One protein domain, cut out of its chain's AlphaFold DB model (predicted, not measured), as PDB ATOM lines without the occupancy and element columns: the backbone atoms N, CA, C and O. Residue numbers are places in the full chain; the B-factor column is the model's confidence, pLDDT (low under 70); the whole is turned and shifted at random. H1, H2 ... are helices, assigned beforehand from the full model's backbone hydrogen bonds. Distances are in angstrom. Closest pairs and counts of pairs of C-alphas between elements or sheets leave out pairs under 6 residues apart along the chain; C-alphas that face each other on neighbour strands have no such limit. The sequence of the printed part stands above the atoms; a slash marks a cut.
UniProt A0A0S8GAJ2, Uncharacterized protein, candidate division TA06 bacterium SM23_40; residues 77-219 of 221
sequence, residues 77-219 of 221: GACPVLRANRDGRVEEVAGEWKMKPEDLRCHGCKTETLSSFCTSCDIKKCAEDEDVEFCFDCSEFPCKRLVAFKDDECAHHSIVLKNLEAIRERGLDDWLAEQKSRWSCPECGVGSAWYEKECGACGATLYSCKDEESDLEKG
ATOM      1  N   GLY A  77     191.365  93.101 152.400       97.19
ATOM      2  CA  GLY A  77     190.552  91.904 152.128       97.19
ATOM      3  C   GLY A  77     191.101  90.994 151.018       97.19
ATOM      4  O   GLY A  77     190.752  89.811 150.969       97.19
ATOM      5  N   ALA A  78     192.006  91.511 150.181       97.94
ATOM      6  CA  ALA A  78     192.756  90.747 149.184       97.94
ATOM      7  C   ALA A  78     194.208  90.439 149.614       97.94
ATOM      8  O   ALA A  78     194.939  89.756 148.892       97.94
ATOM      9  N   CYS A  79     194.615  90.862 150.818       97.94
ATOM     10  CA  CYS A  79     195.891  90.486 151.418       97.94
ATOM     11  C   CYS A  79     195.872  89.003 151.814       97.94
ATOM     12  O   CYS A  79     195.016  88.610 152.613       97.94
ATOM     13  N   PRO A  80     196.831  88.174 151.359       97.31
ATOM     14  CA  PRO A  80     196.878  86.766 151.750       97.31
ATOM     15  C   PRO A  80     196.939  86.562 153.272       97.31
ATOM     16  O   PRO A  80     196.337  85.629 153.793       97.31
ATOM     17  N   VAL A  81     197.608  87.467 153.994       97.88
ATOM     18  CA  VAL A  81     197.763  87.381 155.452       97.88
ATOM     19  C   VAL A  81     196.440  87.654 156.172       97.88
ATOM     20  O   VAL A  81     196.027  86.856 157.010       97.88
ATOM     21  N   LEU A  82     195.729  88.740 155.833       97.50
ATOM     22  CA  LEU A  82     194.434  89.031 156.466       97.50
ATOM     23  C   LEU A  82     193.399  87.947 156.129       97.50
ATOM     24  O   LEU A  82     192.638  87.523 156.995       97.50
ATOM     25  N   ARG A  83     193.413  87.437 154.891       96.69
ATOM     26  CA  ARG A  83     192.555  86.321 154.472       96.69
ATOM     27  C   ARG A  83     192.829  85.051 155.274       96.69
ATOM     28  O   ARG A  83     191.882  84.416 155.720       96.69
ATOM     29  N   ALA A  84     194.095  84.717 155.526       96.88
ATOM     30  CA  ALA A  84     194.451  83.578 156.370       96.88
ATOM     31  C   ALA A  84     193.905  83.720 157.801       96.88
ATOM     32  O   ALA A  84     193.455  82.733 158.376       96.88
ATOM     33  N   ASN A  85     193.893  84.934 158.361       97.25
ATOM     34  CA  ASN A  85     193.294  85.196 159.675       97.25
ATOM     35  C   ASN A  85     191.765  85.049 159.636       97.25
ATOM     36  O   ASN A  85     191.202  84.360 160.482       97.25
ATOM     37  N   ARG A  86     191.102  85.620 158.620       95.56
ATOM     38  CA  ARG A  86     189.650  85.481 158.401       95.56
ATOM     39  C   ARG A  86     189.213  84.021 158.278       95.56
ATOM     40  O   ARG A  86     188.192  83.638 158.837       95.56
ATOM     41  N   ASP A  87     189.985  83.228 157.544       94.25
ATOM     42  CA  ASP A  87     189.630  81.853 157.192       94.25
ATOM     43  C   ASP A  87     190.152  80.826 158.219       94.25
ATOM     44  O   ASP A  87     189.923  79.630 158.056       94.25
ATOM     45  N   GLY A  88     190.862  81.262 159.270       95.88
ATOM     46  CA  GLY A  88     191.430  80.374 160.292       95.88
ATOM     47  C   GLY A  88     192.570  79.481 159.782       95.88
ATOM     48  O   GLY A  88     192.715  78.348 160.233       95.88
ATOM     49  N   ARG A  89     193.361  79.970 158.818       96.31
ATOM     50  CA  ARG A  89     194.427  79.233 158.107       96.31
ATOM     51  C   ARG A  89     195.838  79.773 158.366       96.31
ATOM     52  O   ARG A  89     196.753  79.504 157.589       96.31
ATOM     53  N   VAL A  90     196.039  80.556 159.427       97.69
ATOM     54  CA  VAL A  90     197.330  81.211 159.717       97.69
ATOM     55  C   VAL A  90     198.462  80.191 159.851       97.69
ATOM     56  O   VAL A  90     199.533  80.390 159.285       97.69
ATOM     57  N   GLU A  91     198.226  79.082 160.549       98.06
ATOM     58  CA  GLU A  91     199.217  78.031 160.783       98.06
ATOM     59  C   GLU A  91     199.649  77.337 159.483       98.06
ATOM     60  O   GLU A  91     200.834  77.066 159.284       98.06
ATOM     61  N   GLU A  92     198.700  77.083 158.583       97.69
ATOM     62  CA  GLU A  92     198.962  76.485 157.273       97.69
ATOM     63  C   GLU A  92     199.815  77.418 156.410       97.69
ATOM     64  O   GLU A  92     200.889  77.028 155.948       97.69
ATOM     65  N   VAL A  93     199.386  78.678 156.270       97.19
ATOM     66  CA  VAL A  93     200.094  79.688 155.468       97.19
ATOM     67  C   VAL A  93     201.488  79.961 156.034       97.19
ATOM     68  O   VAL A  93     202.453  80.069 155.277       97.19
ATOM     69  N   ALA A  94     201.638  80.004 157.360       97.94
ATOM     70  CA  ALA A  94     202.941  80.128 158.010       97.94
ATOM     71  C   ALA A  94     203.876  78.965 157.646       97.94
ATOM     72  O   ALA A  94     205.043  79.192 157.311       97.94
ATOM     73  N   GLY A  95     203.359  77.731 157.644       97.88
ATOM     74  CA  GLY A  95     204.098  76.544 157.222       97.88
ATOM     75  C   GLY A  95     204.562  76.623 155.766       97.88
ATOM     76  O   GLY A  95     205.737  76.383 155.478       97.88
ATOM     77  N   GLU A  96     203.674  77.021 154.854       96.88
ATOM     78  CA  GLU A  96     203.995  77.202 153.432       96.88
ATOM     79  C   GLU A  96     205.063  78.280 153.207       96.88
ATOM     80  O   GLU A  96     205.977  78.109 152.395       96.88
ATOM     81  N   TRP A  97     204.965  79.390 153.942       97.06
ATOM     82  CA  TRP A  97     205.847  80.548 153.790       97.06
ATOM     83  C   TRP A  97     207.140  80.419 154.599       97.06
ATOM     84  O   TRP A  97     208.028  81.261 154.474       97.06
ATOM     85  N   LYS A  98     207.275  79.348 155.396       97.81
ATOM     86  CA  LYS A  98     208.394  79.121 156.323       97.81
ATOM     87  C   LYS A  98     208.568  80.285 157.305       97.81
ATOM     88  O   LYS A  98     209.689  80.675 157.628       97.81
ATOM     89  N   MET A  99     207.447  80.832 157.766       97.38
ATOM     90  CA  MET A  99     207.364  81.901 158.759       97.38
ATOM     91  C   MET A  99     206.760  81.362 160.054       97.38
ATOM     92  O   MET A  99     206.212  80.259 160.086       97.38
ATOM     93  N   LYS A 100     206.860  82.127 161.140       97.94
ATOM     94  CA  LYS A 100     206.155  81.775 162.371       97.94
ATOM     95  C   LYS A 100     204.691  82.219 162.267       97.94
ATOM     96  O   LYS A 100     204.447  83.300 161.732       97.94
ATOM     97  N   PRO A 101     203.718  81.453 162.791       97.75
ATOM     98  CA  PRO A 101     202.318  81.881 162.820       97.75
ATOM     99  C   PRO A 101     202.128  83.257 163.465       97.75
ATOM    100  O   PRO A 101     201.307  84.046 163.005       97.75
ATOM    101  N   GLU A 102     202.921  83.582 164.488       97.12
ATOM    102  CA  GLU A 102     202.884  84.875 165.180       97.12
ATOM    103  C   GLU A 102     203.239  86.045 164.254       97.12
ATOM    104  O   GLU A 102     202.644  87.110 164.375       97.12
ATOM    105  N   ASP A 103     204.131  85.829 163.282       97.56
ATOM    106  CA  ASP A 103     204.538  86.851 162.311       97.56
ATOM    107  C   ASP A 103     203.438  87.146 161.273       97.56
ATOM    108  O   ASP A 103     203.553  88.112 160.509       97.56
ATOM    109  N   LEU A 104     202.388  86.316 161.226       97.69
ATOM    110  CA  LEU A 104     201.269  86.399 160.287       97.69
ATOM    111  C   LEU A 104     199.916  86.676 160.962       97.69
ATOM    112  O   LEU A 104     198.918  86.832 160.256       97.69
ATOM    113  N   ARG A 105     199.843  86.782 162.296       97.25
ATOM    114  CA  ARG A 105     198.613  87.226 162.975       97.25
ATOM    115  C   ARG A 105     198.327  88.678 162.600       97.25
ATOM    116  O   ARG A 105     199.204  89.522 162.718       97.25
ATOM    117  N   CYS A 106     197.130  88.974 162.100       97.25
ATOM    118  CA  CYS A 106     196.810  90.300 161.573       97.25
ATOM    119  C   CYS A 106     195.305  90.554 161.568       97.25
ATOM    120  O   CYS A 106     194.555  89.722 161.058       97.25
ATOM    121  N   HIS A 107     194.881  91.723 162.054       97.62
ATOM    122  CA  HIS A 107     193.501  92.209 161.968       97.62
ATOM    123  C   HIS A 107     193.355  93.459 161.079       97.62
ATOM    124  O   HIS A 107     192.277  94.036 161.015       97.62
ATOM    125  N   GLY A 108     194.404  93.855 160.352       97.25
ATOM    126  CA  GLY A 108     194.418  95.024 159.461       97.25
ATOM    127  C   GLY A 108     195.394  96.096 159.944       97.25
ATOM    128  O   GLY A 108     195.667  96.202 161.137       97.25
ATOM    129  N   CYS A 109     195.959  96.892 159.030       96.56
ATOM    130  CA  CYS A 109     197.082  97.778 159.376       96.56
ATOM    131  C   CYS A 109     196.700  98.984 160.250       96.56
ATOM    132  O   CYS A 109     197.581  99.585 160.854       96.56
ATOM    133  N   LYS A 110     195.404  99.298 160.341       96.44
ATOM    134  CA  LYS A 110     194.820 100.307 161.235       96.44
ATOM    135  C   LYS A 110     194.295  99.692 162.549       96.44
ATOM    136  O   LYS A 110     193.296 100.154 163.100       96.44
ATOM    137  N   THR A 111     194.895  98.586 162.996       96.56
ATOM    138  CA  THR A 111     194.553  97.871 164.240       96.56
ATOM    139  C   THR A 111     195.813  97.552 165.044       96.56
ATOM    140  O   THR A 111     196.924  97.642 164.527       96.56
ATOM    141  N   GLU A 112     195.642  97.113 166.291       95.00
ATOM    142  CA  GLU A 112     196.756  96.731 167.173       95.00
ATOM    143  C   GLU A 112     197.391  95.377 166.814       95.00
ATOM    144  O   GLU A 112     198.548  95.115 167.136       95.00
ATOM    145  N   THR A 113     196.639  94.472 166.176       96.50
ATOM    146  CA  THR A 113     197.144  93.136 165.820       96.50
ATOM    147  C   THR A 113     197.681  93.164 164.400       96.50
ATOM    148  O   THR A 113     196.920  93.131 163.431       96.50
ATOM    149  N   LEU A 114     199.003  93.216 164.277       96.69
ATOM    150  CA  LEU A 114     199.698  93.429 163.014       96.69
ATOM    151  C   LEU A 114     200.576  92.238 162.656       96.69
ATOM    152  O   LEU A 114     201.298  91.708 163.498       96.69
ATOM    153  N   SER A 115     200.595  91.897 161.367       97.56
ATOM    154  CA  SER A 115     201.633  91.014 160.846       97.56
ATOM    155  C   SER A 115     202.993  91.710 160.875       97.56
ATOM    156  O   SER A 115     203.093  92.943 160.911       97.56
ATOM    157  N   SER A 116     204.057  90.916 160.774       97.12
ATOM    158  CA  SER A 116     205.431  91.402 160.607       97.12
ATOM    159  C   SER A 116     205.559  92.434 159.473       97.12
ATOM    160  O   SER A 116     206.193  93.468 159.663       97.12
ATOM    161  N   PHE A 117     204.874  92.218 158.344       96.00
ATOM    162  CA  PHE A 117     204.884  93.123 157.186       96.00
ATOM    163  C   PHE A 117     204.289  94.507 157.477       96.00
ATOM    164  O   PHE A 117     204.804  95.517 157.003       96.00
ATOM    165  N   CYS A 118     203.201  94.567 158.250       96.56
ATOM    166  CA  CYS A 118     202.560  95.836 158.601       96.56
ATOM    167  C   CYS A 118     203.242  96.515 159.793       96.56
ATOM    168  O   CYS A 118     203.222  97.739 159.882       96.56
ATOM    169  N   THR A 119     203.876  95.739 160.676       96.50
ATOM    170  CA  THR A 119     204.623  96.258 161.833       96.50
ATOM    171  C   THR A 119     205.829  97.092 161.397       96.50
ATOM    172  O   THR A 119     206.105  98.126 161.997       96.50
ATOM    173  N   SER A 120     206.528  96.683 160.334       94.38
ATOM    174  CA  SER A 120     207.693  97.399 159.794       94.38
ATOM    175  C   SER A 120     207.365  98.321 158.611       94.38
ATOM    176  O   SER A 120     208.260  98.662 157.843       94.38
ATOM    177  N   CYS A 121     206.095  98.676 158.396       97.25
ATOM    178  CA  CYS A 121     205.684  99.479 157.244       97.25
ATOM    179  C   CYS A 121     205.904 100.982 157.489       97.25
ATOM    180  O   CYS A 121     205.216 101.594 158.308       97.25
ATOM    181  N   ASP A 122     206.797 101.601 156.713       97.00
ATOM    182  CA  ASP A 122     207.107 103.033 156.828       97.00
ATOM    183  C   ASP A 122     205.926 103.952 156.481       97.00
ATOM    184  O   ASP A 122     205.837 105.061 157.007       97.00
ATOM    185  N   ILE A 123     205.003 103.519 155.611       98.06
ATOM    186  CA  ILE A 123     203.811 104.320 155.282       98.06
ATOM    187  C   ILE A 123     202.836 104.348 156.450       98.06
ATOM    188  O   ILE A 123     202.329 105.418 156.772       98.06
ATOM    189  N   LYS A 124     202.606 103.200 157.102       98.00
ATOM    190  CA  LYS A 124     201.784 103.132 158.315       98.00
ATOM    191  C   LYS A 124     202.353 104.065 159.378       98.00
ATOM    192  O   LYS A 124     201.641 104.935 159.856       98.00
ATOM    193  N   LYS A 125     203.647 103.912 159.681       98.12
ATOM    194  CA  LYS A 125     204.323 104.744 160.676       98.12
ATOM    195  C   LYS A 125     204.187 106.232 160.353       98.12
ATOM    196  O   LYS A 125     203.833 107.013 161.219       98.12
ATOM    197  N   CYS A 126     204.413 106.615 159.096       98.31
ATOM    198  CA  CYS A 126     204.238 107.996 158.663       98.31
ATOM    199  C   CYS A 126     202.798 108.495 158.844       98.31
ATOM    200  O   CYS A 126     202.612 109.628 159.256       98.31
ATOM    201  N   ALA A 127     201.788 107.688 158.515       98.12
ATOM    202  CA  ALA A 127     200.395 108.096 158.663       98.12
ATOM    203  C   ALA A 127     200.001 108.290 160.137       98.12
ATOM    204  O   ALA A 127     199.261 109.214 160.454       98.12
ATOM    205  N   GLU A 128     200.537 107.455 161.030       97.81
ATOM    206  CA  GLU A 128     200.372 107.603 162.480       97.81
ATOM    207  C   GLU A 128     201.104 108.841 163.020       97.81
ATOM    208  O   GLU A 128     200.532 109.580 163.814       97.81
ATOM    209  N   ASP A 129     202.338 109.093 162.569       97.88
ATOM    210  CA  ASP A 129     203.133 110.260 162.979       97.88
ATOM    211  C   ASP A 129     202.483 111.587 162.527       97.88
ATOM    212  O   ASP A 129     202.536 112.580 163.252       97.88
ATOM    213  N   GLU A 130     201.853 111.599 161.348       97.44
ATOM    214  CA  GLU A 130     201.137 112.757 160.787       97.44
ATOM    215  C   GLU A 130     199.673 112.867 161.264       97.44
ATOM    216  O   GLU A 130     198.992 113.823 160.898       97.44
ATOM    217  N   ASP A 131     199.183 111.911 162.066       97.62
ATOM    218  CA  ASP A 131     197.797 111.833 162.563       97.62
ATOM    219  C   ASP A 131     196.736 111.908 161.440       97.62
ATOM    220  O   ASP A 131     195.758 112.655 161.512       97.62
ATOM    221  N   VAL A 132     196.942 111.136 160.365       98.25
ATOM    222  CA  VAL A 132     196.038 111.085 159.201       98.25
ATOM    223  C   VAL A 132     195.305 109.749 159.086       98.25
ATOM    224  O   VAL A 132     195.889 108.676 159.245       98.25
ATOM    225  N   GLU A 133     194.015 109.797 158.739       98.06
ATOM    226  CA  GLU A 133     193.199 108.588 158.553       98.06
ATOM    227  C   GLU A 133     193.520 107.901 157.217       98.06
ATOM    228  O   GLU A 133     193.613 106.672 157.139       98.06
ATOM    229  N   PHE A 134     193.755 108.679 156.164       98.62
ATOM    230  CA  PHE A 134     194.269 108.206 154.884       98.62
ATOM    231  C   PHE A 134     195.420 109.083 154.409       98.62
ATOM    232  O   PHE A 134     195.499 110.268 154.715       98.62
ATOM    233  N   CYS A 135     196.300 108.535 153.569       98.56
ATOM    234  CA  CYS A 135     197.391 109.323 153.003       98.56
ATOM    235  C   CYS A 135     196.901 110.545 152.206       98.56
ATOM    236  O   CYS A 135     197.673 111.487 152.069       98.56
ATOM    237  N   PHE A 136     195.659 110.555 151.701       98.38
ATOM    238  CA  PHE A 136     195.089 111.725 151.021       98.38
ATOM    239  C   PHE A 136     194.730 112.887 151.956       98.38
ATOM    240  O   PHE A 136     194.540 113.997 151.464       98.38
ATOM    241  N   ASP A 137     194.652 112.654 153.270       98.25
ATOM    242  CA  ASP A 137     194.441 113.710 154.267       98.25
ATOM    243  C   ASP A 137     195.743 114.475 154.567       98.25
ATOM    244  O   ASP A 137     195.719 115.574 155.121       98.25
ATOM    245  N   CYS A 138     196.896 113.918 154.178       97.38
ATOM    246  CA  CYS A 138     198.188 114.575 154.325       97.38
ATOM    247  C   CYS A 138     198.311 115.760 153.354       97.38
ATOM    248  O   CYS A 138     198.066 115.634 152.155       97.38
ATOM    249  N   SER A 139     198.792 116.901 153.856       96.69
ATOM    250  CA  SER A 139     199.016 118.111 153.047       96.69
ATOM    251  C   SER A 139     200.013 117.928 151.893       96.69
ATOM    252  O   SER A 139     199.974 118.680 150.921       96.69
ATOM    253  N   GLU A 140     200.884 116.919 151.977       97.00
ATOM    254  CA  GLU A 140     201.863 116.592 150.939       97.00
ATOM    255  C   GLU A 140     201.335 115.584 149.903       97.00
ATOM    256  O   GLU A 140     202.109 115.104 149.075       97.00
ATOM    257  N   PHE A 141     200.052 115.209 149.942       97.19
ATOM    258  CA  PHE A 141     199.499 114.190 149.054       97.19
ATOM    259  C   PHE A 141     199.431 114.635 147.575       97.19
ATOM    260  O   PHE A 141     198.890 115.704 147.287       97.19
ATOM    261  N   PRO A 142     199.872 113.794 146.612       97.44
ATOM    262  CA  PRO A 142     200.615 112.545 146.798       97.44
ATOM    263  C   PRO A 142     202.095 112.807 147.117       97.44
ATOM    264  O   PRO A 142     202.822 113.420 146.332       97.44
ATOM    265  N   CYS A 143     202.576 112.293 148.253       98.12
ATOM    266  CA  CYS A 143     203.952 112.536 148.682       98.12
ATOM    267  C   CYS A 143     204.930 111.558 148.013       98.12
ATOM    268  O   CYS A 143     204.558 110.461 147.583       98.12
ATOM    269  N   LYS A 144     206.222 111.913 147.980       97.88
ATOM    270  CA  LYS A 144     207.272 111.095 147.337       97.88
ATOM    271  C   LYS A 144     207.327 109.657 147.856       97.88
ATOM    272  O   LYS A 144     207.602 108.751 147.080       97.88
ATOM    273  N   ARG A 145     207.062 109.445 149.152       97.62
ATOM    274  CA  ARG A 145     207.045 108.110 149.773       97.62
ATOM    275  C   ARG A 145     205.937 107.237 149.188       97.62
ATOM    276  O   ARG A 145     206.188 106.087 148.854       97.62
ATOM    277  N   LEU A 146     204.732 107.788 149.054       98.38
ATOM    278  CA  LEU A 146     203.586 107.060 148.520       98.38
ATOM    279  C   LEU A 146     203.743 106.783 147.021       98.38
ATOM    280  O   LEU A 146     203.422 105.689 146.573       98.38
ATOM    281  N   VAL A 147     204.288 107.740 146.265       98.25
ATOM    282  CA  VAL A 147     204.609 107.538 144.842       98.25
ATOM    283  C   VAL A 147     205.667 106.442 144.676       98.25
ATOM    284  O   VAL A 147     205.467 105.525 143.893       98.25
ATOM    285  N   ALA A 148     206.741 106.462 145.472       98.25
ATOM    286  CA  ALA A 148     207.761 105.412 145.425       98.25
ATOM    287  C   ALA A 148     207.210 104.022 145.784       98.25
ATOM    288  O   ALA A 148     207.651 103.034 145.218       98.25
ATOM    289  N   PHE A 149     206.248 103.948 146.707       98.00
ATOM    290  CA  PHE A 149     205.559 102.701 147.040       98.00
ATOM    291  C   PHE A 149     204.664 102.208 145.906       98.00
ATOM    292  O   PHE A 149     204.673 101.025 145.602       98.00
ATOM    293  N   LYS A 150     203.926 103.117 145.257       97.69
ATOM    294  CA  LYS A 150     203.120 102.806 144.069       97.69
ATOM    295  C   LYS A 150     203.980 102.233 142.933       97.69
ATOM    296  O   LYS A 150     203.514 101.362 142.207       97.69
ATOM    297  N   ASP A 151     205.189 102.759 142.758       97.06
ATOM    298  CA  ASP A 151     206.080 102.453 141.632       97.06
ATOM    299  C   ASP A 151     207.124 101.359 141.953       97.06
ATOM    300  O   ASP A 151     208.113 101.221 141.229       97.06
ATOM    301  N   ASP A 152     206.962 100.613 143.052       97.19
ATOM    302  CA  ASP A 152     207.893  99.542 143.415       97.19
ATOM    303  C   ASP A 152     207.631  98.228 142.647       97.19
ATOM    304  O   ASP A 152     206.783  98.134 141.765       97.19
ATOM    305  N   GLU A 153     208.397  97.176 142.953       96.69
ATOM    306  CA  GLU A 153     208.288  95.882 142.260       96.69
ATOM    307  C   GLU A 153     207.024  95.078 142.636       96.69
ATOM    308  O   GLU A 153     206.762  94.000 142.084       96.69
ATOM    309  N   CYS A 154     206.246  95.541 143.614       97.31
ATOM    310  CA  CYS A 154     205.069  94.851 144.106       97.31
ATOM    311  C   CYS A 154     203.822  95.347 143.374       97.31
ATOM    312  O   CYS A 154     203.143  96.249 143.839       97.31
ATOM    313  N   ALA A 155     203.427  94.648 142.307       98.12
ATOM    314  CA  ALA A 155     202.255  94.994 141.485       98.12
ATOM    315  C   ALA A 155     200.970  95.407 142.236       98.12
ATOM    316  O   ALA A 155     200.233  96.278 141.783       98.12
ATOM    317  N   HIS A 156     200.690  94.808 143.399       97.88
ATOM    318  CA  HIS A 156     199.530  95.173 144.218       97.88
ATOM    319  C   HIS A 156     199.598  96.587 144.820       97.88
ATOM    320  O   HIS A 156     198.568  97.089 145.251       97.88
ATOM    321  N   HIS A 157     200.762  97.239 144.834       98.31
ATOM    322  CA  HIS A 157     200.935  98.626 145.260       98.31
ATOM    323  C   HIS A 157     200.570  99.639 144.167       98.31
ATOM    324  O   HIS A 157     200.208 100.765 144.495       98.31
ATOM    325  N   SER A 158     200.583  99.258 142.887       98.19
ATOM    326  CA  SER A 158     200.346 100.173 141.755       98.19
ATOM    327  C   SER A 158     199.001 100.921 141.815       98.19
ATOM    328  O   SER A 158     198.884 102.050 141.326       98.19
ATOM    329  N   ILE A 159     197.999 100.327 142.470       98.12
ATOM    330  CA  ILE A 159     196.619 100.821 142.558       98.12
ATOM    331  C   ILE A 159     196.398 101.902 143.632       98.12
ATOM    332  O   ILE A 159     195.359 102.564 143.636       98.12
ATOM    333  N   VAL A 160     197.349 102.109 144.552       98.50
ATOM    334  CA  VAL A 160     197.123 102.893 145.786       98.50
ATOM    335  C   VAL A 160     196.597 104.307 145.552       98.50
ATOM    336  O   VAL A 160     195.676 104.727 146.246       98.50
ATOM    337  N   LEU A 161     197.119 105.033 144.556       98.38
ATOM    338  CA  LEU A 161     196.654 106.396 144.270       98.38
ATOM    339  C   LEU A 161     195.211 106.406 143.750       98.38
ATOM    340  O   LEU A 161     194.400 107.164 144.274       98.38
ATOM    341  N   LYS A 162     194.866 105.512 142.810       98.19
ATOM    342  CA  LYS A 162     193.493 105.374 142.281       98.19
ATOM    343  C   LYS A 162     192.511 105.024 143.401       98.19
ATOM    344  O   LYS A 162     191.421 105.584 143.466       98.19
ATOM    345  N   ASN A 163     192.903 104.137 144.316       98.62
ATOM    346  CA  ASN A 163     192.066 103.780 145.460       98.62
ATOM    347  C   ASN A 163     191.882 104.937 146.443       98.62
ATOM    348  O   ASN A 163     190.764 105.172 146.892       98.62
ATOM    349  N   LEU A 164     192.942 105.676 146.770       98.75
ATOM    350  CA  LEU A 164     192.844 106.836 147.660       98.75
ATOM    351  C   LEU A 164     191.944 107.929 147.071       98.75
ATOM    352  O   LEU A 164     191.120 108.488 147.791       98.75
ATOM    353  N   GLU A 165     192.046 108.196 145.768       98.44
ATOM    354  CA  GLU A 165     191.139 109.116 145.072       98.44
ATOM    355  C   GLU A 165     189.690 108.620 145.117       98.44
ATOM    356  O   GLU A 165     188.796 109.381 145.484       98.44
ATOM    357  N   ALA A 166     189.461 107.331 144.857       98.44
ATOM    358  CA  ALA A 166     188.134 106.731 144.940       98.44
ATOM    359  C   ALA A 166     187.515 106.829 146.343       98.44
ATOM    360  O   ALA A 166     186.331 107.150 146.454       98.44
ATOM    361  N   ILE A 167     188.290 106.572 147.403       98.69
ATOM    362  CA  ILE A 167     187.832 106.707 148.794       98.69
ATOM    363  C   ILE A 167     187.480 108.168 149.087       98.69
ATOM    364  O   ILE A 167     186.434 108.440 149.670       98.69
ATOM    365  N   ARG A 168     188.319 109.115 148.650       98.25
ATOM    366  CA  ARG A 168     188.084 110.552 148.838       98.25
ATOM    367  C   ARG A 168     186.815 111.036 148.129       98.25
ATOM    368  O   ARG A 168     186.113 111.891 148.658       98.25
ATOM    369  N   GLU A 169     186.539 110.524 146.935       98.12
ATOM    370  CA  GLU A 169     185.413 110.968 146.106       98.12
ATOM    371  C   GLU A 169     184.083 110.317 146.487       98.12
ATOM    372  O   GLU A 169     183.046 110.978 146.458       98.12
ATOM    373  N   ARG A 170     184.103 109.022 146.813       96.94
ATOM    374  CA  ARG A 170     182.889 108.204 146.977       96.94
ATOM    375  C   ARG A 170     182.648 107.756 148.416       96.94
ATOM    376  O   ARG A 170     181.547 107.334 148.744       96.94
ATOM    377  N   GLY A 171     183.641 107.894 149.288       98.25
ATOM    378  CA  GLY A 171     183.573 107.447 150.673       98.25
ATOM    379  C   GLY A 171     184.039 106.003 150.866       98.25
ATOM    380  O   GLY A 171     184.149 105.208 149.930       98.25
ATOM    381  N   LEU A 172     184.341 105.678 152.123       98.38
ATOM    382  CA  LEU A 172     184.951 104.407 152.500       98.38
ATOM    383  C   LEU A 172     184.018 103.208 152.286       98.38
ATOM    384  O   LEU A 172     184.459 102.192 151.758       98.38
ATOM    385  N   ASP A 173     182.752 103.318 152.684       98.25
ATOM    386  CA  ASP A 173     181.809 102.193 152.642       98.25
ATOM    387  C   ASP A 173     181.548 101.723 151.204       98.25
ATOM    388  O   ASP A 173     181.624 100.525 150.915       98.25
ATOM    389  N   ASP A 174     181.335 102.670 150.288       98.44
ATOM    390  CA  ASP A 174     181.140 102.392 148.865       98.44
ATOM    391  C   ASP A 174     182.399 101.773 148.247       98.44
ATOM    392  O   ASP A 174     182.320 100.772 147.526       98.44
ATOM    393  N   TRP A 175     183.579 102.306 148.582       98.62
ATOM    394  CA  TRP A 175     184.844 101.732 148.128       98.62
ATOM    395  C   TRP A 175     185.060 100.313 148.677       98.62
ATOM    396  O   TRP A 175     185.453  99.424 147.926       98.62
ATOM    397  N   LEU A 176     184.754 100.047 149.950       98.62
ATOM    398  CA  LEU A 176     184.872  98.707 150.537       98.62
ATOM    399  C   LEU A 176     183.922  97.701 149.878       98.62
ATOM    400  O   LEU A 176     184.320  96.555 149.638       98.62
ATOM    401  N   ALA A 177     182.689  98.110 149.573       98.44
ATOM    402  CA  ALA A 177     181.730  97.277 148.856       98.44
ATOM    403  C   ALA A 177     182.229  96.940 147.441       98.44
ATOM    404  O   ALA A 177     182.200  95.772 147.036       98.44
ATOM    405  N   GLU A 178     182.762  97.931 146.723       98.19
ATOM    406  CA  GLU A 178     183.377  97.740 145.410       98.19
ATOM    407  C   GLU A 178     184.576  96.794 145.478       98.19
ATOM    408  O   GLU A 178     184.627  95.820 144.729       98.19
ATOM    409  N   GLN A 179     185.513  97.022 146.402       98.56
ATOM    410  CA  GLN A 179     186.703  96.185 146.540       98.56
ATOM    411  C   GLN A 179     186.344  94.743 146.904       98.56
ATOM    412  O   GLN A 179     186.917  93.803 146.352       98.56
ATOM    413  N   LYS A 180     185.344  94.532 147.766       98.12
ATOM    414  CA  LYS A 180     184.849  93.185 148.068       98.12
ATOM    415  C   LYS A 180     184.336  92.478 146.810       98.12
ATOM    416  O   LYS A 180     184.639  91.303 146.616       98.12
ATOM    417  N   SER A 181     183.594  93.179 145.953       97.94
ATOM    418  CA  SER A 181     183.116  92.631 144.677       97.94
ATOM    419  C   SER A 181     184.265  92.381 143.693       97.94
ATOM    420  O   SER A 181     184.345  91.315 143.092       97.94
ATOM    421  N   ARG A 182     185.175  93.349 143.549       97.94
ATOM    422  CA  ARG A 182     186.341  93.321 142.653       97.94
ATOM    423  C   ARG A 182     187.295  92.167 142.957       97.94
ATOM    424  O   ARG A 182     187.852  91.571 142.035       97.94
ATOM    425  N   TRP A 183     187.481  91.866 144.238       98.19
ATOM    426  CA  TRP A 183     188.323  90.778 144.733       98.19
ATOM    427  C   TRP A 183     187.510  89.520 145.051       98.19
ATOM    428  O   TRP A 183     187.851  88.775 145.967       98.19
ATOM    429  N   SER A 184     186.428  89.286 144.306       97.94
ATOM    430  CA  SER A 184     185.649  88.049 144.330       97.94
ATOM    431  C   SER A 184     185.623  87.405 142.950       97.94
ATOM    432  O   SER A 184     185.641  88.079 141.922       97.94
ATOM    433  N   CYS A 185     185.595  86.075 142.918       98.00
ATOM    434  CA  CYS A 185     185.462  85.321 141.683       98.00
ATOM    435  C   CYS A 185     184.142  85.692 140.983       98.00
ATOM    436  O   CYS A 185     183.092  85.588 141.621       98.00
ATOM    437  N   PRO A 186     184.161  86.053 139.686       96.94
ATOM    438  CA  PRO A 186     182.946  86.450 138.974       96.94
ATOM    439  C   PRO A 186     181.945  85.298 138.806       96.94
ATOM    440  O   PRO A 186     180.748  85.541 138.716       96.94
ATOM    441  N   GLU A 187     182.420  84.048 138.817       97.94
ATOM    442  CA  GLU A 187     181.578  82.866 138.603       97.94
ATOM    443  C   GLU A 187     180.964  82.312 139.897       97.94
ATOM    444  O   GLU A 187     179.828  81.848 139.897       97.94
ATOM    445  N   CYS A 188     181.705  82.325 141.015       97.56
ATOM    446  CA  CYS A 188     181.255  81.692 142.266       97.56
ATOM    447  C   CYS A 188     181.221  82.618 143.490       97.56
ATOM    448  O   CYS A 188     180.789  82.194 144.560       97.56
ATOM    449  N   GLY A 189     181.691  83.862 143.373       96.81
ATOM    450  CA  GLY A 189     181.680  84.848 144.458       96.81
ATOM    451  C   GLY A 189     182.695  84.608 145.580       96.81
ATOM    452  O   GLY A 189     182.771  85.409 146.508       96.81
ATOM    453  N   VAL A 190     183.498  83.540 145.526       96.31
ATOM    454  CA  VAL A 190     184.568  83.310 146.508       96.31
ATOM    455  C   VAL A 190     185.634  84.390 146.357       96.31
ATOM    456  O   VAL A 190     186.121  84.632 145.255       96.31
ATOM    457  N   GLY A 191     186.014  85.025 147.467       95.69
ATOM    458  CA  GLY A 191     187.050  86.054 147.459       95.69
ATOM    459  C   GLY A 191     188.384  85.521 146.922       95.69
ATOM    460  O   GLY A 191     188.746  84.392 147.241       95.69
ATOM    461  N   SER A 192     189.171  86.358 146.254       96.44
ATOM    462  CA  SER A 192     190.531  86.066 145.787       96.44
ATOM    463  C   SER A 192     191.594  86.908 146.501       96.44
ATOM    464  O   SER A 192     191.294  87.931 147.126       96.44
ATOM    465  N   ALA A 193     192.842  86.444 146.475       97.56
ATOM    466  CA  ALA A 193     194.001  87.221 146.912       97.56
ATOM    467  C   ALA A 193     194.653  87.969 145.736       97.56
ATOM    468  O   ALA A 193     194.503  87.562 144.585       97.56
ATOM    469  N   TRP A 194     195.428  89.025 146.026       98.12
ATOM    470  CA  TRP A 194     195.997  89.934 145.015       98.12
ATOM    471  C   TRP A 194     196.623  89.243 143.796       98.12
ATOM    472  O   TRP A 194     196.392  89.652 142.663       98.12
ATOM    473  N   TYR A 195     197.403  88.187 144.022       97.88
ATOM    474  CA  TYR A 195     198.193  87.526 142.979       97.88
ATOM    475  C   TYR A 195     197.541  86.265 142.387       97.88
ATOM    476  O   TYR A 195     198.164  85.600 141.554       97.88
ATOM    477  N   GLU A 196     196.329  85.903 142.809       97.50
ATOM    478  CA  GLU A 196     195.634  84.727 142.285       97.50
ATOM    479  C   GLU A 196     195.113  84.989 140.867       97.50
ATOM    480  O   GLU A 196     194.455  85.994 140.608       97.50
ATOM    481  N   LYS A 197     195.411  84.064 139.947       97.75
ATOM    482  CA  LYS A 197     194.971  84.110 138.540       97.75
ATOM    483  C   LYS A 197     193.867  83.110 138.214       97.75
ATOM    484  O   LYS A 197     193.267  83.179 137.149       97.75
ATOM    485  N   GLU A 198     193.615  82.178 139.121       98.06
ATOM    486  CA  GLU A 198     192.617  81.124 138.981       98.06
ATOM    487  C   GLU A 198     191.913  80.959 140.324       98.06
ATOM    488  O   GLU A 198     192.545  81.005 141.383       98.06
ATOM    489  N   CYS A 199     190.593  80.797 140.293       97.69
ATOM    490  CA  CYS A 199     189.800  80.622 141.496       97.69
ATOM    491  C   CYS A 199     190.060  79.245 142.105       97.69
ATOM    492  O   CYS A 199     189.764  78.225 141.485       97.69
ATOM    493  N   GLY A 200     190.508  79.208 143.361       93.44
ATOM    494  CA  GLY A 200     190.735  77.949 144.078       93.44
ATOM    495  C   GLY A 200     189.476  77.103 144.321       93.44
ATOM    496  O   GLY A 200     189.605  75.934 144.667       93.44
ATOM    497  N   ALA A 201     188.272  77.666 144.149       95.69
ATOM    498  CA  ALA A 201     187.005  76.960 144.361       95.69
ATOM    499  C   ALA A 201     186.391  76.386 143.073       95.69
ATOM    500  O   ALA A 201     185.874  75.274 143.097       95.69
ATOM    501  N   CYS A 202     186.419  77.128 141.958       97.38
ATOM    502  CA  CYS A 202     185.760  76.717 140.708       97.38
ATOM    503  C   CYS A 202     186.675  76.682 139.474       97.38
ATOM    504  O   CYS A 202     186.219  76.304 138.400       97.38
ATOM    505  N   GLY A 203     187.944  77.085 139.596       97.12
ATOM    506  CA  GLY A 203     188.907  77.092 138.491       97.12
ATOM    507  C   GLY A 203     188.723  78.212 137.462       97.12
ATOM    508  O   GLY A 203     189.453  78.245 136.476       97.12
ATOM    509  N   ALA A 204     187.778  79.136 137.659       98.00
ATOM    510  CA  ALA A 204     187.599  80.277 136.760       98.00
ATOM    511  C   ALA A 204     188.828  81.203 136.761       98.00
ATOM    512  O   ALA A 204     189.429  81.434 137.813       98.00
ATOM    513  N   THR A 205     189.159  81.776 135.603       98.25
ATOM    514  CA  THR A 205     190.214  82.792 135.480       98.25
ATOM    515  C   THR A 205     189.856  84.037 136.291       98.25
ATOM    516  O   THR A 205     188.731  84.534 136.229       98.25
ATOM    517  N   LEU A 206     190.825  84.550 137.042       98.12
ATOM    518  CA  LEU A 206     190.706  85.746 137.864       98.12
ATOM    519  C   LEU A 206     191.537  86.886 137.283       98.12
ATOM    520  O   LEU A 206     192.625  86.671 136.753       98.12
ATOM    521  N   TYR A 207     191.033  88.104 137.454       97.62
ATOM    522  CA  TYR A 207     191.754  89.329 137.141       97.62
ATOM    523  C   TYR A 207     192.581  89.761 138.369       97.62
ATOM    524  O   TYR A 207     192.038  90.197 139.392       97.62
ATOM    525  N   SER A 208     193.898  89.555 138.285       98.06
ATOM    526  CA  SER A 208     194.869  89.715 139.375       98.06
ATOM    527  C   SER A 208     195.413  91.145 139.472       98.06
ATOM    528  O   SER A 208     195.203  91.971 138.586       98.06
ATOM    529  N   CYS A 209     196.180  91.450 140.520       98.12
ATOM    530  CA  CYS A 209     196.844  92.750 140.662       98.12
ATOM    531  C   CYS A 209     197.865  93.033 139.549       98.12
ATOM    532  O   CYS A 209     198.197  94.185 139.310       98.12
ATOM    533  N   LYS A 210     198.378  91.998 138.868       98.00
ATOM    534  CA  LYS A 210     199.274  92.176 137.714       98.00
ATOM    535  C   LYS A 210     198.521  92.620 136.467       98.00
ATOM    536  O   LYS A 210     199.077  93.340 135.648       98.00
ATOM    537  N   ASP A 211     197.285  92.157 136.313       97.50
ATOM    538  CA  ASP A 211     196.424  92.589 135.215       97.50
ATOM    539  C   ASP A 211     196.007  94.052 135.454       97.50
ATOM    540  O   ASP A 211     196.124  94.875 134.552       97.50
ATOM    541  N   GLU A 212     195.676  94.386 136.710       96.31
ATOM    542  CA  GLU A 212     195.376  95.751 137.167       96.31
ATOM    543  C   GLU A 212     196.537  96.729 136.955       96.31
ATOM    544  O   GLU A 212     196.342  97.786 136.361       96.31
ATOM    545  N   GLU A 213     197.754  96.365 137.362       97.31
ATOM    546  CA  GLU A 213     198.964  97.153 137.095       97.31
ATOM    547  C   GLU A 213     199.151  97.412 135.592       97.31
ATOM    548  O   GLU A 213     199.326  98.555 135.170       97.31
ATOM    549  N   SER A 214     199.033  96.365 134.769       96.62
ATOM    550  CA  SER A 214     199.164  96.469 133.309       96.62
ATOM    551  C   SER A 214     198.136  97.426 132.693       96.62
ATOM    552  O   SER A 214     198.447  98.138 131.735       96.62
ATOM    553  N   ASP A 215     196.903  97.431 133.194       95.19
ATOM    554  CA  ASP A 215     195.840  98.279 132.655       95.19
ATOM    555  C   ASP A 215     196.021  99.746 133.073       95.19
ATOM    556  O   ASP A 215     195.827 100.645 132.244       95.19
ATOM    557  N   LEU A 216     196.513  99.987 134.296       93.06
ATOM    558  CA  LEU A 216     196.916 101.316 134.765       93.06
ATOM    559  C   LEU A 216     198.051 101.903 133.915       93.06
ATOM    560  O   LEU A 216     197.980 103.068 133.524       93.06
ATOM    561  N   GLU A 217     199.073 101.111 133.580       88.31
ATOM    562  CA  GLU A 217     200.194 101.552 132.735       88.31
ATOM    563  C   GLU A 217     199.758 101.921 131.312       88.31
ATOM    564  O   GLU A 217     200.297 102.846 130.701       88.31
ATOM    565  N   LYS A 218     198.756 101.217 130.776       85.19
ATOM    566  CA  LYS A 218     198.197 101.484 129.443       85.19
ATOM    567  C   LYS A 218     197.244 102.679 129.421       85.19
ATOM    568  O   LYS A 218     196.785 103.050 128.341       85.19
ATOM    569  N   GLY A 219     196.909 103.254 130.579       70.62
ATOM    570  CA  GLY A 219     195.872 104.279 130.701       70.62
ATOM    571  C   GLY A 219     194.483 103.760 130.319       70.62
ATOM    572  O   GLY A 219     193.655 104.532 129.836       70.62
TER     573      GLY A 219
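Overview. This is residues 77 to 219 of the 221 residues of an uncharacterized protein of candidate division TA06 bacterium SM23_40 (UniProt A0A0S8GAJ2). Short helices are strung along a winding chain in two layers: H1 to H5 make one, and H6 to H9 with the long loop of residues 183 to 208 make the other. Between the layers the chain folds back through residues 130 to 143, at the end where H5 and H6 come near each other; at the opposite end the loop swings out and returns to H9. The printed part has 143 residues, with nine named helices, H1 to H9 in chain order, and no named strand. The class is all helix, though under half of the residues, 69 of 143, are in named elements. The whole is compact, with a radius of gyration of the C-alphas of 15.8 A and spans of 44 by 37 by 29 A.

Arrangement. Begin with H1, residues 80 to 86, and H2, residues 90 to 97: they only just touch, with 3 pairs of C-alphas within 8 A, and only at the corner by their link. Their closest C-alphas, of Ala 84 and Val 90, are 5.0 A apart, and they run opposite ways at a shallow tilt of 18 degrees. Go on to H3, residues 101 to 104, which touches H2; the closest C-alphas, of Ala 94 and Pro 101, are 5.2 A apart. H4, residues 116 to 119, is close to H3 but not clearly touching, with the closest C-alphas, of Asp 103 and Ser 116, at 4.9 A. H5, residues 122 to 129, is close to H4 but not clearly touching, at 7.3 A between the closest C-alphas, of Cys 118 and Lys 124. Past the turn, H6, residues 144 to 150, is close to H5 but not clearly touching; the closest C-alphas, of Ile 123 and Leu 146, are 7.3 A apart. H7, residues 160 to 170, is about perpendicular to H6, at 83 degrees, and close but not clearly touching, with C-alphas 150 and 160 the closest at 6.2 A. H8, residues 172 to 182, touches H7 at a steep tilt of 55 degrees, opposite ways, with the closest C-alphas, of Ile 167 and Trp 175, 5.8 A apart. H9, residues 209 to 217, is apart from H1 to H8. In H1, H2, H5, H6, H7, H8 and H9 every O i to N i+4 pair is within hydrogen-bond range; H3 and H4 are too short for such a pair.

Along the chain. Find C-alpha 80 at (196.878, 86.766, 151.750), where H1 begins. H7 starts at C-alpha 160, (197.123, 102.893, 145.786), and measures 15.2 A; H8 measures 14.9 A. H9, 12.3 A long, ends at C-alpha 217, (200.194, 101.552, 132.735).

Size, cuts and confidence. The two C-alphas farthest apart, of Ser 139 and Cys 202, are 45.2 A apart. The printed part has no cut. The long links are H3 to H4, H5 to H6 and H8 to H9, with 11, 14 and 26 residues. Mean pLDDT of the printed part is 97.1, and no printed residue is under 70.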